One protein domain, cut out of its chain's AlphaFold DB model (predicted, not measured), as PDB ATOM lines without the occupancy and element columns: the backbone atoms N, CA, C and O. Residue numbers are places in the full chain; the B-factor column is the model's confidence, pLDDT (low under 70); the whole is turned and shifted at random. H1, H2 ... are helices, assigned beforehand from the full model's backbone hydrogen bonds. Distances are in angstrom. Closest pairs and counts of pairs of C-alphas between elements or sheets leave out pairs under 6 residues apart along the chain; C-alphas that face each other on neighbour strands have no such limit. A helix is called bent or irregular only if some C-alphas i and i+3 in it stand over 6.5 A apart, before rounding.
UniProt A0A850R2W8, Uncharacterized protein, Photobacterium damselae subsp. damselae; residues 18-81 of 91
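AT A GLANCE: This is residues 18 to 81 of the 91 residues of an uncharacterized protein of Photobacterium damselae subsp. damselae (UniProt A0A850R2W8). One long helix, H2, residues 51 to 81, runs to the last residue of the printed part, and a long winding stretch with no named element, residues 23 to 50, leads to its first end from a tiny helix, H1, residues 19 to 22, set far off near the other end of the printed part. There is no packed core: the stretch swings out beside H2 and turns at its last residues into H2, which runs on alone to the last printed residue. The printed part has 64 residues, with two named helices in the order H1, H2 and no named strand; the class is all helix. The whole is extended, with a radius of gyration of the C-alphas of 18.9 A, and flat, spanning 49 by 45 by 23 A.

HOW THE PARTS SIT: H1, residues 19 to 22, and H2, residues 51 to 81, are apart. Residues 18 to 48, of which 19 to 22 belong to H1, stand free. Residues 50 to 56, of which 51 to 56 belong to H2, stand free too, as do residues 58 to 81, which belong to H2. H1 is too short for any O i to N i+4 pair, and its one O i to N i+3 pair is not within hydrogen-bond range; in H2, 25 of 27 O i to N i+4 pairs are within range.

IN THESE COORDINATES: H1 begins at C-alpha 19, (16.598, -45.482, -49.230), and measures 5.4 A from first to last C-alpha. H2 runs 46.7 A from C-alpha 51 at (27.724, -31.930, -16.005) to C-alpha 81 at (45.793, -0.660, -45.582). It is irregular, but only just: C-alphas 52 and 55 are 6.9 A apart.

THE WHOLE: The two C-alphas farthest apart, those of Ser 18 and Lys 81, are 54.4 A apart. The link from H1 to H2, 28 residues, is long, and the printed part has no cut. The mean pLDDT of the printed part is 78.8; it is under 70 at residues 18 to 21, 24 to 32, 34, 36 and 76 to 81.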
ATOM      1  N   SER A  18      18.979 -48.472 -52.232       67.69
ATOM      2  CA  SER A  18      19.184 -47.772 -50.964       67.69
ATOM      3  C   SER A  18      18.099 -46.704 -50.776       67.69
ATOM      4  O   SER A  18      17.694 -46.050 -51.734       67.69
ATOM      5  N   PHE A  19      17.629 -46.492 -49.541       68.50
ATOM      6  CA  PHE A  19      16.598 -45.482 -49.230       68.50
ATOM      7  C   PHE A  19      16.948 -44.079 -49.765       68.50
ATOM      8  O   PHE A  19      16.074 -43.305 -50.152       68.50
ATOM      9  N   CYS A  20      18.243 -43.757 -49.824       61.81
ATOM     10  CA  CYS A  20      18.746 -42.496 -50.359       61.81
ATOM     11  C   CYS A  20      18.532 -42.353 -51.877       61.81
ATOM     12  O   CYS A  20      18.280 -41.241 -52.340       61.81
ATOM     13  N   ASP A  21      18.591 -43.455 -52.632       66.44
ATOM     14  CA  ASP A  21      18.396 -43.459 -54.088       66.44
ATOM     15  C   ASP A  21      16.926 -43.213 -54.456       66.44
ATOM     16  O   ASP A  21      16.636 -42.526 -55.435       66.44
ATOM     17  N   THR A  22      15.988 -43.701 -53.633       71.56
ATOM     18  CA  THR A  22      14.539 -43.514 -53.835       71.56
ATOM     19  C   THR A  22      14.112 -42.049 -53.719       71.56
ATOM     20  O   THR A  22      13.170 -41.625 -54.382       71.56
ATOM     21  N   LEU A  23      14.803 -41.265 -52.890       73.56
ATOM     22  CA  LEU A  23      14.462 -39.867 -52.615       73.56
ATOM     23  C   LEU A  23      15.278 -38.859 -53.442       73.56
ATOM     24  O   LEU A  23      15.122 -37.656 -53.233       73.56
ATOM     25  N   GLN A  24      16.163 -39.328 -54.336       62.72
ATOM     26  CA  GLN A  24      17.084 -38.491 -55.132       62.72
ATOM     27  C   GLN A  24      17.815 -37.443 -54.282       62.72
ATOM     28  O   GLN A  24      18.166 -36.354 -54.746       62.72
ATOM     29  N   LEU A  25      18.048 -37.767 -53.007       65.19
ATOM     30  CA  LEU A  25      18.778 -36.884 -52.122       65.19
ATOM     31  C   LEU A  25      20.221 -36.881 -52.618       65.19
ATOM     32  O   LEU A  25      20.808 -37.959 -52.771       65.19
ATOM     33  N   PRO A  26      20.826 -35.709 -52.882       61.78
ATOM     34  CA  PRO A  26      22.239 -35.675 -53.204       61.78
ATOM     35  C   PRO A  26      22.962 -36.392 -52.066       61.78
ATOM     36  O   PRO A  26      22.761 -36.025 -50.906       61.78
ATOM     37  N   LEU A  27      23.761 -37.419 -52.392       61.44
ATOM     38  CA  LEU A  27      24.648 -38.146 -51.473       61.44
ATOM     39  C   LEU A  27      25.700 -37.167 -50.931       61.44
ATOM     40  O   LEU A  27      26.881 -37.162 -51.299       61.44
ATOM     41  N   GLY A  28      25.228 -36.244 -50.103       56.38
ATOM     42  CA  GLY A  28      25.961 -35.165 -49.506       56.38
ATOM     43  C   GLY A  28      26.863 -35.796 -48.482       56.38
ATOM     44  O   GLY A  28      26.460 -36.032 -47.349       56.38
ATOM     45  N   HIS A  29      28.091 -36.082 -48.900       63.62
ATOM     46  CA  HIS A  29      29.163 -36.377 -47.975       63.62
ATOM     47  C   HIS A  29      29.202 -35.196 -47.001       63.62
ATOM     48  O   HIS A  29      29.533 -34.069 -47.394       63.62
ATOM     49  N   GLY A  30      28.750 -35.427 -45.766       62.69
ATOM     50  CA  GLY A  30      28.711 -34.396 -44.739       62.69
ATOM     51  C   GLY A  30      30.079 -33.722 -44.663       62.69
ATOM     52  O   GLY A  30      31.104 -34.395 -44.611       62.69
ATOM     53  N   GLY A  31      30.105 -32.389 -44.724       62.47
ATOM     54  CA  GLY A  31      31.354 -31.624 -44.657       62.47
ATOM     55  C   GLY A  31      31.943 -31.145 -45.988       62.47
ATOM     56  O   GLY A  31      33.051 -30.627 -45.981       62.47
ATOM     57  N   LYS A  32      31.226 -31.232 -47.119       67.69
ATOM     58  CA  LYS A  32      31.702 -30.691 -48.415       67.69
ATOM     59  C   LYS A  32      31.768 -29.147 -48.493       67.69
ATOM     60  O   LYS A  32      32.320 -28.615 -49.450       67.69
ATOM     61  N   ARG A  33      31.199 -28.408 -47.530       74.69
ATOM     62  CA  ARG A  33      31.241 -26.927 -47.531       74.69
ATOM     63  C   ARG A  33      32.666 -26.443 -47.228       74.69
ATOM     64  O   ARG A  33      33.370 -27.078 -46.448       74.69
ATOM     65  N   GLU A  34      33.086 -25.317 -47.804       65.56
ATOM     66  CA  GLU A  34      34.406 -24.745 -47.501       65.56
ATOM     67  C   GLU A  34      34.536 -24.447 -46.003       65.56
ATOM     68  O   GLU A  34      33.696 -23.777 -45.403       65.56
ATOM     69  N   GLY A  35      35.579 -25.001 -45.381       70.00
ATOM     70  CA  GLY A  35      35.789 -24.915 -43.935       70.00
ATOM     71  C   GLY A  35      34.887 -25.825 -43.092       70.00
ATOM     72  O   GLY A  35      34.937 -25.729 -41.867       70.00
ATOM     73  N   ALA A  36      34.083 -26.700 -43.705       68.19
ATOM     74  CA  ALA A  36      33.344 -27.723 -42.981       68.19
ATOM     75  C   ALA A  36      34.199 -28.968 -42.724       68.19
ATOM     76  O   ALA A  36      35.114 -29.310 -43.470       68.19
ATOM     77  N   GLY A  37      33.873 -29.651 -41.629       71.38
ATOM     78  CA  GLY A  37      34.654 -30.774 -41.140       71.38
ATOM     79  C   GLY A  37      35.928 -30.344 -40.417       71.38
ATOM     80  O   GLY A  37      36.337 -29.183 -40.393       71.38
ATOM     81  N   ARG A  38      36.551 -31.322 -39.774       72.88
ATOM     82  CA  ARG A  38      37.825 -31.142 -39.092       72.88
ATOM     83  C   ARG A  38      38.963 -31.287 -40.092       72.88
ATOM     84  O   ARG A  38      38.898 -32.145 -40.975       72.88
ATOM     85  N   LYS A  39      40.025 -30.494 -39.940       76.00
ATOM     86  CA  LYS A  39      41.224 -30.674 -40.762       76.00
ATOM     87  C   LYS A  39      41.778 -32.076 -40.527       76.00
ATOM     88  O   LYS A  39      41.953 -32.511 -39.386       76.00
ATOM     89  N   LYS A  40      42.016 -32.805 -41.617       72.81
ATOM     90  CA  LYS A  40      42.639 -34.128 -41.550       72.81
ATOM     91  C   LYS A  40      43.999 -33.988 -40.853       72.81
ATOM     92  O   LYS A  40      44.796 -33.151 -41.260       72.81
ATOM     93  N   GLY A  41      44.243 -34.794 -39.819       72.38
ATOM     94  CA  GLY A  41      45.543 -34.882 -39.140       72.38
ATOM     95  C   GLY A  41      45.681 -34.132 -37.813       72.38
ATOM     96  O   GLY A  41      46.684 -34.312 -37.135       72.38
ATOM     97  N   GLU A  42      44.697 -33.344 -37.383       79.62
ATOM     98  CA  GLU A  42      44.724 -32.821 -36.010       79.62
ATOM     99  C   GLU A  42      44.484 -33.992 -35.020       79.62
ATOM    100  O   GLU A  42      43.726 -34.920 -35.321       79.62
ATOM    101  N   ALA A  43      45.034 -33.968 -33.801       80.19
ATOM    102  CA  ALA A  43      44.725 -34.956 -32.751       80.19
ATOM    103  C   ALA A  43      43.543 -34.482 -31.881       80.19
ATOM    104  O   ALA A  43      43.488 -33.308 -31.519       80.19
ATOM    105  N   THR A  44      42.549 -35.343 -31.625       80.94
ATOM    106  CA  THR A  44      41.424 -35.018 -30.726       80.94
ATOM    107  C   THR A  44      41.581 -35.816 -29.451       80.94
ATOM    108  O   THR A  44      41.722 -37.036 -29.502       80.94
ATOM    109  N   THR A  45      41.485 -35.143 -28.313       86.69
ATOM    110  CA  THR A  45      41.355 -35.783 -27.008       86.69
ATOM    111  C   THR A  45      39.926 -35.607 -26.508       86.69
ATOM    112  O   THR A  45      39.364 -34.514 -26.562       86.69
ATOM    113  N   THR A  46      39.313 -36.701 -26.054       86.56
ATOM    114  CA  THR A  46      37.980 -36.665 -25.439       86.56
ATOM    115  C   THR A  46      38.164 -36.695 -23.932       86.56
ATOM    116  O   THR A  46      38.743 -37.643 -23.407       86.56
ATOM    117  N   ILE A  47      37.693 -35.661 -23.240       88.12
ATOM    118  CA  ILE A  47      37.806 -35.533 -21.783       88.12
ATOM    119  C   ILE A  47      36.402 -35.627 -21.194       88.12
ATOM    120  O   ILE A  47      35.489 -34.941 -21.652       88.12
ATOM    121  N   ARG A  48      36.221 -36.486 -20.186       92.19
ATOM    122  CA  ARG A  48      34.970 -36.549 -19.423       92.19
ATOM    123  C   ARG A  48      34.989 -35.475 -18.348       92.19
ATOM    124  O   ARG A  48      35.988 -35.314 -17.654       92.19
ATOM    125  N   VAL A  49      33.883 -34.757 -18.215       90.94
ATOM    126  CA  VAL A  49      33.746 -33.640 -17.277       90.94
ATOM    127  C   VAL A  49      32.397 -33.745 -16.570       90.94
ATOM    128  O   VAL A  49      31.426 -34.166 -17.205       90.94
ATOM    129  N   PRO A  50      32.304 -33.381 -15.279       95.44
ATOM    130  CA  PRO A  50      31.026 -33.294 -14.585       95.44
ATOM    131  C   PRO A  50      30.062 -32.341 -15.296       95.44
ATOM    132  O   PRO A  50      30.467 -31.285 -15.786       95.44
ATOM    133  N   VAL A  51      28.774 -32.691 -15.302       94.62
ATOM    134  CA  VAL A  51      27.724 -31.930 -16.005       94.62
ATOM    135  C   VAL A  51      27.640 -30.484 -15.509       94.62
ATOM    136  O   VAL A  51      27.454 -29.569 -16.307       94.62
ATOM    137  N   ALA A  52      27.862 -30.262 -14.211       95.44
ATOM    138  CA  ALA A  52      27.861 -28.931 -13.607       95.44
ATOM    139  C   ALA A  52      28.887 -27.972 -14.240       95.44
ATOM    140  O   ALA A  52      28.654 -26.770 -14.293       95.44
ATOM    141  N   CYS A  53      29.996 -28.492 -14.774       93.38
ATOM    142  CA  CYS A  53      31.052 -27.672 -15.366       93.38
ATOM    143  C   CYS A  53      30.755 -27.251 -16.818       93.38
ATOM    144  O   CYS A  53      31.472 -26.415 -17.372       93.38
ATOM    145  N   LEU A  54      29.725 -27.817 -17.462       92.56
ATOM    146  CA  LEU A  54      29.440 -27.563 -18.878       92.56
ATOM    147  C   LEU A  54      29.121 -26.089 -19.147       92.56
ATOM    148  O   LEU A  54      29.611 -25.530 -20.127       92.56
ATOM    149  N   SER A  55      28.377 -25.425 -18.260       94.56
ATOM    150  CA  SER A  55      28.031 -24.008 -18.425       94.56
ATOM    151  C   SER A  55      29.263 -23.113 -18.526       94.56
ATOM    152  O   SER A  55      29.302 -22.189 -19.339       94.56
ATOM    153  N   ASP A  56      30.291 -23.390 -17.728       95.56
ATOM    154  CA  ASP A  56      31.492 -22.560 -17.684       95.56
ATOM    155  C   ASP A  56      32.421 -22.849 -18.861       95.56
ATOM    156  O   ASP A  56      32.991 -21.921 -19.443       95.56
ATOM    157  N   ILE A  57      32.485 -24.108 -19.301       93.94
ATOM    158  CA  ILE A  57      33.178 -24.500 -20.533       93.94
ATOM    159  C   ILE A  57      32.559 -23.791 -21.743       93.94
ATOM    160  O   ILE A  57      33.284 -23.242 -22.573       93.94
ATOM    161  N   HIS A  58      31.229 -23.740 -21.832       94.12
ATOM    162  CA  HIS A  58      30.538 -23.073 -22.937       94.12
ATOM    163  C   HIS A  58      30.847 -21.567 -22.955       94.12
ATOM    164  O   HIS A  58      31.261 -21.040 -23.989       94.12
ATOM    165  N   LYS A  59      30.798 -20.896 -21.794       96.75
ATOM    166  CA  LYS A  59      31.199 -19.481 -21.666       96.75
ATOM    167  C   LYS A  59      32.648 -19.240 -22.105       96.75
ATOM    168  O   LYS A  59      32.945 -18.215 -22.724       96.75
ATOM    169  N   LEU A  60      33.570 -20.146 -21.773       95.62
ATOM    170  CA  LEU A  60      34.973 -20.050 -22.190       95.62
ATOM    171  C   LEU A  60      35.129 -20.192 -23.711       95.62
ATOM    172  O   LEU A  60      35.864 -19.412 -24.325       95.62
ATOM    173  N   LEU A  61      34.413 -21.138 -24.321       93.06
ATOM    174  CA  LEU A  61      34.420 -21.347 -25.769       93.06
ATOM    175  C   LEU A  61      33.889 -20.126 -26.524       93.06
ATOM    176  O   LEU A  61      34.488 -19.723 -27.522       93.06
ATOM    177  N   ASP A  62      32.818 -19.503 -26.041       95.94
ATOM    178  CA  ASP A  62      32.231 -18.331 -26.696       95.94
ATOM    179  C   ASP A  62      33.167 -17.121 -26.638       95.94
ATOM    180  O   ASP A  62      33.426 -16.478 -27.661       95.94
ATOM    181  N   LYS A  63      33.797 -16.879 -25.479       96.19
ATOM    182  CA  LYS A  63      34.849 -15.858 -25.338       96.19
ATOM    183  C   LYS A  63      36.009 -16.101 -26.303       96.19
ATOM    184  O   LYS A  63      36.542 -15.152 -26.880       96.19
ATOM    185  N   TYR A  64      36.419 -17.356 -26.483       94.75
ATOM    186  CA  TYR A  64      37.489 -17.706 -27.415       94.75
ATOM    187  C   TYR A  64      37.082 -17.455 -28.874       94.75
ATOM    188  O   TYR A  64      37.821 -16.800 -29.612       94.75
ATOM    189  N   LYS A  65      35.890 -17.900 -29.286       91.56
ATOM    190  CA  LYS A  65      35.369 -17.684 -30.647       91.56
ATOM    191  C   LYS A  65      35.268 -16.196 -30.989       91.56
ATOM    192  O   LYS A  65      35.724 -15.799 -32.063       91.56
ATOM    193  N   ALA A  66      34.764 -15.380 -30.062       94.06
ATOM    194  CA  ALA A  66      34.682 -13.930 -30.231       94.06
ATOM    195  C   ALA A  66      36.071 -13.297 -30.440       94.06
ATOM    196  O   ALA A  66      36.271 -12.500 -31.357       94.06
ATOM    197  N   LYS A  67      37.078 -13.714 -29.656       93.62
ATOM    198  CA  LYS A  67      38.469 -13.257 -29.836       93.62
ATOM    199  C   LYS A  67      39.029 -13.627 -31.210       93.62
ATOM    200  O   LYS A  67      39.693 -12.803 -31.839       93.62
ATOM    201  N   VAL A  68      38.765 -14.843 -31.691       91.06
ATOM    202  CA  VAL A  68      39.221 -15.299 -33.014       91.06
ATOM    203  C   VAL A  68      38.585 -14.474 -34.136       91.06
ATOM    204  O   VAL A  68      39.281 -14.114 -35.086       91.06
ATOM    205  N   GLN A  69      37.295 -14.139 -34.038       88.56
ATOM    206  CA  GLN A  69      36.611 -13.278 -35.013       88.56
ATOM    207  C   GLN A  69      37.214 -11.867 -35.043       88.56
ATOM    208  O   GLN A  69      37.662 -11.425 -36.102       88.56
ATOM    209  N   ALA A  70      37.385 -11.236 -33.878       88.56
ATOM    210  CA  ALA A  70      38.004  -9.915 -33.777       88.56
ATOM    211  C   ALA A  70      39.436  -9.880 -34.356       88.56
ATOM    212  O   ALA A  70      39.858  -8.896 -34.965       88.56
ATOM    213  N   GLN A  71      40.214 -10.959 -34.202       87.06
ATOM    214  CA  GLN A  71      41.545 -11.062 -34.813       87.06
ATOM    215  C   GLN A  71      41.497 -11.196 -36.341       87.06
ATOM    216  O   GLN A  71      42.357 -10.637 -37.025       87.06
ATOM    217  N   LYS A  72      40.518 -11.928 -36.889       84.62
ATOM    218  CA  LYS A  72      40.336 -12.055 -38.345       84.62
ATOM    219  C   LYS A  72      39.993 -10.706 -38.975       84.62
ATOM    220  O   LYS A  72      40.597 -10.351 -39.983       84.62
ATOM    221  N   GLU A  73      39.107  -9.939 -38.349       81.25
ATOM    222  CA  GLU A  73      38.718  -8.595 -38.800       81.25
ATOM    223  C   GLU A  73      39.898  -7.619 -38.781       81.25
ATOM    224  O   GLU A  73      40.145  -6.920 -39.764       81.25
ATOM    225  N   LYS A  74      40.705  -7.630 -37.709       78.06
ATOM    226  CA  LYS A  74      41.931  -6.819 -37.629       78.06
ATOM    227  C   LYS A  74      42.919  -7.155 -38.748       78.06
ATOM    228  O   LYS A  74      43.458  -6.248 -39.379       78.06
ATOM    229  N   LYS A  75      43.121  -8.446 -39.035       74.69
ATOM    230  CA  LYS A  75      43.986  -8.901 -40.136       74.69
ATOM    231  C   LYS A  75      43.426  -8.512 -41.508       74.69
ATOM    232  O   LYS A  75      44.195  -8.104 -42.373       74.69
ATOM    233  N   ALA A  76      42.109  -8.588 -41.705       69.50
ATOM    234  CA  ALA A  76      41.457  -8.152 -42.940       69.50
ATOM    235  C   ALA A  76      41.598  -6.633 -43.160       69.50
ATOM    236  O   ALA A  76      41.963  -6.201 -44.252       69.50
ATOM    237  N   SER A  77      41.406  -5.834 -42.106       66.06
ATOM    238  CA  SER A  77      41.569  -4.373 -42.135       66.06
ATOM    239  C   SER A  77      43.025  -3.929 -42.335       66.06
ATOM    240  O   SER A  77      43.289  -2.924 -42.991       66.06
ATOM    241  N   GLN A  78      44.006  -4.671 -41.811       61.50
ATOM    242  CA  GLN A  78      45.421  -4.391 -42.083       61.50
ATOM    243  C   GLN A  78      45.807  -4.714 -43.530       61.50
ATOM    244  O   GLN A  78      46.552  -3.948 -44.138       61.50
ATOM    245  N   LYS A  79      45.251  -5.787 -44.108       57.41
ATOM    246  CA  LYS A  79      45.526  -6.190 -45.494       57.41
ATOM    247  C   LYS A  79      45.029  -5.160 -46.516       57.41
ATOM    248  O   LYS A  79      45.682  -4.968 -47.534       57.41
ATOM    249  N   SER A  80      43.932  -4.453 -46.229       55.59
ATOM    250  CA  SER A  80      43.444  -3.359 -47.082       55.59
ATOM    251  C   SER A  80      44.254  -2.063 -46.940       55.59
ATOM    252  O   SER A  80      44.337  -1.293 -47.892       55.59
ATOM    253  N   LYS A  81      44.915  -1.829 -45.795       54.44
ATOM    254  CA  LYS A  81      45.793  -0.660 -45.582       54.44
ATOM    255  C   LYS A  81      47.168  -0.802 -46.245       54.44
ATOM    256  O   LYS A  81      47.764   0.209 -46.602       54.44
TER     257      LYS A  81